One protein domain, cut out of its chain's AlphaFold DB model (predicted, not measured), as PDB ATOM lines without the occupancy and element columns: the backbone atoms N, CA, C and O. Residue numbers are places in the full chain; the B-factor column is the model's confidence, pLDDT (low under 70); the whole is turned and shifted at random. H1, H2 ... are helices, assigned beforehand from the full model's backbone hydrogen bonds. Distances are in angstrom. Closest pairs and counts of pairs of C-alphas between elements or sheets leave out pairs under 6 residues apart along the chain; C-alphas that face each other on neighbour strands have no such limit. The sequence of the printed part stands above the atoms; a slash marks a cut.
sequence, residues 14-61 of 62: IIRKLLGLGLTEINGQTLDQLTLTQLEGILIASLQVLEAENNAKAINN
ATOM      1  N   ILE A  14     -20.335   8.512 -41.937       98.00
ATOM      2  CA  ILE A  14     -19.371   9.423 -41.317       98.00
ATOM      3  C   ILE A  14     -18.636   8.734 -40.168       98.00
ATOM      4  O   ILE A  14     -17.410   8.780 -40.131       98.00
ATOM      5  N   ILE A  15     -19.352   8.016 -39.297       98.06
ATOM      6  CA  ILE A  15     -18.748   7.255 -38.192       98.06
ATOM      7  C   ILE A  15     -17.676   6.292 -38.719       98.06
ATOM      8  O   ILE A  15     -16.571   6.262 -38.193       98.06
ATOM      9  N   ARG A  16     -17.946   5.557 -39.807       97.88
ATOM     10  CA  ARG A  16     -16.952   4.651 -40.413       97.88
ATOM     11  C   ARG A  16     -15.704   5.374 -40.916       97.88
ATOM     12  O   ARG A  16     -14.609   4.840 -40.782       97.88
ATOM     13  N   LYS A  17     -15.857   6.569 -41.494       97.38
ATOM     14  CA  LYS A  17     -14.714   7.387 -41.926       97.38
ATOM     15  C   LYS A  17     -13.885   7.845 -40.730       97.38
ATOM     16  O   LYS A  17     -12.673   7.696 -40.765       97.38
ATOM     17  N   LEU A  18     -14.536   8.339 -39.680       97.12
ATOM     18  CA  LEU A  18     -13.872   8.774 -38.449       97.12
ATOM     19  C   LEU A  18     -13.137   7.615 -37.759       97.12
ATOM     20  O   LEU A  18     -11.977   7.771 -37.393       97.12
ATOM     21  N   LEU A  19     -13.747   6.426 -37.697       97.12
ATOM     22  CA  LEU A  19     -13.082   5.209 -37.217       97.12
ATOM     23  C   LEU A  19     -11.856   4.847 -38.068       97.12
ATOM     24  O   LEU A  19     -10.823   4.471 -37.526       97.12
ATOM     25  N   GLY A  20     -11.941   4.999 -39.394       95.69
ATOM     26  CA  GLY A  20     -10.802   4.813 -40.301       95.69
ATOM     27  C   GLY A  20      -9.673   5.834 -40.106       95.69
ATOM     28  O   GLY A  20      -8.537   5.553 -40.473       95.69
ATOM     29  N   LEU A  21      -9.973   6.987 -39.503       94.19
ATOM     30  CA  LEU A  21      -8.999   7.993 -39.066       94.19
ATOM     31  C   LEU A  21      -8.509   7.754 -37.623       94.19
ATOM     32  O   LEU A  21      -7.741   8.556 -37.104       94.19
ATOM     33  N   GLY A  22      -8.947   6.674 -36.966       94.69
ATOM     34  CA  GLY A  22      -8.567   6.328 -35.593       94.69
ATOM     35  C   GLY A  22      -9.377   7.032 -34.499       94.69
ATOM     36  O   GLY A  22      -9.054   6.885 -33.323       94.69
ATOM     37  N   LEU A  23     -10.434   7.773 -34.847       95.44
ATOM     38  CA  LEU A  23     -11.306   8.433 -33.875       95.44
ATOM     39  C   LEU A  23     -12.390   7.471 -33.396       95.44
ATOM     40  O   LEU A  23     -13.204   7.003 -34.191       95.44
ATOM     41  N   THR A  24     -12.428   7.205 -32.094       95.44
ATOM     42  CA  THR A  24     -13.432   6.332 -31.458       95.44
ATOM     43  C   THR A  24     -14.395   7.092 -30.548       95.44
ATOM     44  O   THR A  24     -15.536   6.669 -30.366       95.44
ATOM     45  N   GLU A  25     -13.958   8.231 -30.014       95.62
ATOM     46  CA  GLU A  25     -14.716   9.077 -29.096       95.62
ATOM     47  C   GLU A  25     -14.311  10.548 -29.231       95.62
ATOM     48  O   GLU A  25     -13.208  10.864 -29.674       95.62
ATOM     49  N   ILE A  26     -15.216  11.448 -28.846       94.75
ATOM     50  CA  ILE A  26     -15.000  12.896 -28.793       94.75
ATOM     51  C   ILE A  26     -15.622  13.412 -27.500       94.75
ATOM     52  O   ILE A  26     -16.801  13.185 -27.245       94.75
ATOM     53  N   ASN A  27     -14.844  14.125 -26.684       93.31
ATOM     54  CA  ASN A  27     -15.296  14.676 -25.399       93.31
ATOM     55  C   ASN A  27     -15.956  13.626 -24.475       93.31
ATOM     56  O   ASN A  27     -16.955  13.914 -23.819       93.31
ATOM     57  N   GLY A  28     -15.425  12.398 -24.457       94.38
ATOM     58  CA  GLY A  28     -15.963  11.288 -23.662       94.38
ATOM     59  C   GLY A  28     -17.284  10.702 -24.178       94.38
ATOM     60  O   GLY A  28     -17.907   9.911 -23.475       94.38
ATOM     61  N   GLN A  29     -17.727  11.088 -25.378       96.88
ATOM     62  CA  GLN A  29     -18.886  10.510 -26.059       96.88
ATOM     63  C   GLN A  29     -18.434   9.645 -27.232       96.88
ATOM     64  O   GLN A  29     -17.571  10.046 -28.018       96.88
ATOM     65  N   THR A  30     -19.048   8.475 -27.389       96.88
ATOM     66  CA  THR A  30     -18.830   7.634 -28.570       96.88
ATOM     67  C   THR A  30     -19.477   8.275 -29.797       96.88
ATOM     68  O   THR A  30     -20.444   9.033 -29.703       96.88
ATOM     69  N   LEU A  31     -18.948   7.984 -30.988       97.06
ATOM     70  CA  LEU A  31     -19.387   8.663 -32.213       97.06
ATOM     71  C   LEU A  31     -20.885   8.477 -32.535       97.06
ATOM     72  O   LEU A  31     -21.486   9.330 -33.184       97.06
ATOM     73  N   ASP A  32     -21.514   7.390 -32.091       96.19
ATOM     74  CA  ASP A  32     -22.946   7.143 -32.301       96.19
ATOM     75  C   ASP A  32     -23.853   8.091 -31.494       96.19
ATOM     76  O   ASP A  32     -24.953   8.428 -31.956       96.19
ATOM     77  N   GLN A  33     -23.362   8.592 -30.354       96.81
ATOM     78  CA  GLN A  33     -24.064   9.536 -29.477       96.81
ATOM     79  C   GLN A  33     -24.106  10.957 -30.053       96.81
ATOM     80  O   GLN A  33     -24.960  11.761 -29.676       96.81
ATOM     81  N   LEU A  34     -23.222  11.261 -31.003       97.00
ATOM     82  CA  LEU A  34     -23.141  12.569 -31.637       97.00
ATOM     83  C   LEU A  34     -24.268  12.779 -32.652       97.00
ATOM     84  O   LEU A  34     -24.745  11.858 -33.322       97.00
ATOM     85  N   THR A  35     -24.687  14.032 -32.803       97.19
ATOM     86  CA  THR A  35     -25.622  14.422 -33.866       97.19
ATOM     87  C   THR A  35     -24.942  14.392 -35.237       97.19
ATOM     88  O   THR A  35     -23.718  14.467 -35.340       97.19
ATOM     89  N   LEU A  36     -25.733  14.309 -36.313       97.38
ATOM     90  CA  LEU A  36     -25.197  14.295 -37.680       97.38
ATOM     91  C   LEU A  36     -24.314  15.525 -37.963       97.38
ATOM     92  O   LEU A  36     -23.206  15.374 -38.458       97.38
ATOM     93  N   THR A  37     -24.759  16.719 -37.572       98.00
ATOM     94  CA  THR A  37     -24.014  17.969 -37.790       98.00
ATOM     95  C   THR A  37     -22.692  18.006 -37.020       98.00
ATOM     96  O   THR A  37     -21.688  18.484 -37.542       98.00
ATOM     97  N   GLN A  38     -22.658  17.472 -35.793       97.94
ATOM     98  CA  GLN A  38     -21.405  17.352 -35.040       97.94
ATOM     99  C   GLN A  38     -20.435  16.394 -35.737       97.94
ATOM    100  O   GLN A  38     -19.269  16.735 -35.910       97.94
ATOM    101  N   LEU A  39     -20.925  15.232 -36.181       98.06
ATOM    102  CA  LEU A  39     -20.130  14.256 -36.927       98.06
ATOM    103  C   LEU A  39     -19.549  14.850 -38.218       98.06
ATOM    104  O   LEU A  39     -18.376  14.633 -38.514       98.06
ATOM    105  N   GLU A  40     -20.340  15.622 -38.964       97.62
ATOM    106  CA  GLU A  40     -19.887  16.335 -40.165       97.62
ATOM    107  C   GLU A  40     -18.787  17.355 -39.839       97.62
ATOM    108  O   GLU A  40     -17.753  17.371 -40.508       97.62
ATOM    109  N   GLY A  41     -18.966  18.159 -38.786       97.88
ATOM    110  CA  GLY A  41     -17.966  19.136 -38.348       97.88
ATOM    111  C   GLY A  41     -16.642  18.492 -37.935       97.88
ATOM    112  O   GLY A  41     -15.576  18.959 -38.338       97.88
ATOM    113  N   ILE A  42     -16.704  17.382 -37.193       97.25
ATOM    114  CA  ILE A  42     -15.514  16.615 -36.801       97.25
ATOM    115  C   ILE A  42     -14.812  16.067 -38.042       97.25
ATOM    116  O   ILE A  42     -13.606  16.244 -38.177       97.25
ATOM    117  N   LEU A  43     -15.550  15.459 -38.978       97.25
ATOM    118  CA  LEU A  43     -14.960  14.899 -40.196       97.25
ATOM    119  C   LEU A  43     -14.228  15.961 -41.021       97.25
ATOM    120  O   LEU A  43     -13.120  15.705 -41.487       97.25
ATOM    121  N   ILE A  44     -14.816  17.148 -41.183       97.25
ATOM    122  CA  ILE A  44     -14.181  18.257 -41.907       97.25
ATOM    123  C   ILE A  44     -12.887  18.683 -41.206       97.25
ATOM    124  O   ILE A  44     -11.847  18.769 -41.858       97.25
ATOM    125  N   ALA A  45     -12.927  18.894 -39.888       96.06
ATOM    126  CA  ALA A  45     -11.749  19.294 -39.124       96.06
ATOM    127  C   ALA A  45     -10.632  18.238 -39.193       96.06
ATOM    128  O   ALA A  45      -9.473  18.577 -39.423       96.06
ATOM    129  N   SER A  46     -10.969  16.950 -39.062       94.00
ATOM    130  CA  SER A  46      -9.992  15.858 -39.165       94.00
ATOM    131  C   SER A  46      -9.336  15.788 -40.544       94.00
ATOM    132  O   SER A  46      -8.132  15.561 -40.637       94.00
ATOM    133  N   LEU A  47     -10.102  16.011 -41.617       94.81
ATOM    134  CA  LEU A  47      -9.560  16.031 -42.977       94.81
ATOM    135  C   LEU A  47      -8.645  17.239 -43.216       94.81
ATOM    136  O   LEU A  47      -7.602  17.077 -43.841       94.81
ATOM    137  N   GLN A  48      -8.986  18.413 -42.679       94.19
ATOM    138  CA  GLN A  48      -8.138  19.608 -42.774       94.19
ATOM    139  C   GLN A  48      -6.793  19.425 -42.065       94.19
ATOM    140  O   GLN A  48      -5.758  19.816 -42.602       94.19
ATOM    141  N   VAL A  49      -6.787  18.804 -40.880       92.00
ATOM    142  CA  VAL A  49      -5.540  18.489 -40.165       92.00
ATOM    143  C   VAL A  49      -4.688  17.513 -40.976       92.00
ATOM    144  O   VAL A  49      -3.502  17.762 -41.175       92.00
ATOM    145  N   LEU A  50      -5.291  16.446 -41.508       91.69
ATOM    146  CA  LEU A  50      -4.577  15.461 -42.322       91.69
ATOM    147  C   LEU A  50      -3.971  16.081 -43.591       91.69
ATOM    148  O   LEU A  50      -2.839  15.773 -43.967       91.69
ATOM    149  N   GLU A  51      -4.714  16.961 -44.259       92.00
ATOM    150  CA  GLU A  51      -4.228  17.709 -45.418       92.00
ATOM    151  C   GLU A  51      -3.053  18.623 -45.045       92.00
ATOM    152  O   GLU A  51      -2.023  18.615 -45.725       92.00
ATOM    153  N   ALA A  52      -3.160  19.358 -43.934       90.88
ATOM    154  CA  ALA A  52      -2.090  20.221 -43.445       90.88
ATOM    155  C   ALA A  52      -0.812  19.434 -43.107       90.88
ATOM    156  O   ALA A  52       0.283  19.848 -43.491       90.88
ATOM    157  N   GLU A  53      -0.931  18.279 -42.448       90.12
ATOM    158  CA  GLU A  53       0.210  17.407 -42.139       90.12
ATOM    159  C   GLU A  53       0.890  16.863 -43.400       90.12
ATOM    160  O   GLU A  53       2.121  16.822 -43.480       90.12
ATOM    161  N   ASN A  54       0.104  16.457 -44.399       86.75
ATOM    162  CA  ASN A  54       0.638  15.983 -45.674       86.75
ATOM    163  C   ASN A  54       1.379  17.098 -46.421       86.75
ATOM    164  O   ASN A  54       2.482  16.869 -46.921       86.75
ATOM    165  N   ASN A  55       0.825  18.312 -46.432       85.00
ATOM    166  CA  ASN A  55       1.477  19.478 -47.027       85.00
ATOM    167  C   ASN A  55       2.784  19.831 -46.298       85.00
ATOM    168  O   ASN A  55       3.801  20.076 -46.948       85.00
ATOM    169  N   ALA A  56       2.804  19.790 -44.962       80.19
ATOM    170  CA  ALA A  56       4.018  20.035 -44.181       80.19
ATOM    171  C   ALA A  56       5.116  18.996 -44.467       80.19
ATOM    172  O   ALA A  56       6.286  19.349 -44.620       80.19
ATOM    173  N   LYS A  57       4.755  17.713 -44.593       75.62
ATOM    174  CA  LYS A  57       5.700  16.650 -44.978       75.62
ATOM    175  C   LYS A  57       6.259  16.847 -46.386       75.62
ATOM    176  O   LYS A  57       7.440  16.596 -46.596       75.62
ATOM    177  N   ALA A  58       5.438  17.309 -47.331       70.12
ATOM    178  CA  ALA A  58       5.889  17.585 -48.692       70.12
ATOM    179  C   ALA A  58       6.931  18.717 -48.739       70.12
ATOM    180  O   ALA A  58       7.909  18.593 -49.465       70.12
ATOM    181  N   ILE A  59       6.762  19.778 -47.941       72.25
ATOM    182  CA  ILE A  59       7.713  20.904 -47.874       72.25
ATOM    183  C   ILE A  59       9.050  20.481 -47.244       72.25
ATOM    184  O   ILE A  59      10.103  20.883 -47.722       72.25
ATOM    185  N   ASN A  60       9.018  19.656 -46.194       63.09
ATOM    186  CA  ASN A  60      10.218  19.266 -45.439       63.09
ATOM    187  C   ASN A  60      11.089  18.188 -46.119       63.09
ATOM    188  O   ASN A  60      12.131  17.834 -45.576       63.09
ATOM    189  N   ASN A  61      10.670  17.653 -47.269       62.72
ATOM    190  CA  ASN A  61      11.411  16.649 -48.042       62.72
ATOM    191  C   ASN A  61      12.193  17.245 -49.239       62.72
ATOM    192  O   ASN A  61      12.620  16.483 -50.109       62.72
TER     193      ASN A  61
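Overview. This is residues 14 to 61 of the 62 residues of an uncharacterized protein of Bacillus cereus (UniProt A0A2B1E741). One long helix, H2, makes the length of the model; the short helix H1 packs beside its residues 39 to 43, and the loop of residues 21 to 35 folds back from H1 to the beginning of H2. Residues 51 to 61, of which 51 to 59 belong to H2, stick out from this small body as a free arm. The printed part has 48 residues with two named helices, H1 then H2 along the chain, and no named strand; the class is all helix. The whole is loose, with a radius of gyration of the C-alphas of 12.6 A, and spans 41 by 18 by 17 A.

Arrangement. H2, residues 36 to 59, touches H1, residues 14 to 20, with its residues 39 to 43 alone. The closest C-alphas of the two helices are those of Leu 18 and Leu 43, 6.5 A apart. Their lines stand at 38 degrees, only just a steep tilt, and they run the same way. In the link between them, residues 25 to 26 pair with residues 29 to 30, antiparallel, in stretches too short to be named. In both helices every O i to N i+4 pair is within hydrogen-bond range.

Along the chain. H2 runs from C-alpha 36 at (-25.197, 14.295, -37.680) to C-alpha 59 at (7.713, 20.904, -47.874), 35.1 A. H1 begins with C-alpha 14 at (-19.371, 9.423, -41.317) and measures 9.8 A from first to last C-alpha.

Size, cuts and confidence. The two C-alphas farthest apart, those of Gln 33 and Asn 61, are 40.7 A apart. Without residues 51 to 61, the body of 37 residues spans 24 by 18 by 17 A. The link from H1 to H2, 15 residues, is long. The printed part has no cut. Its mean pLDDT is 92.2, and residues 60 to 61 are under 70.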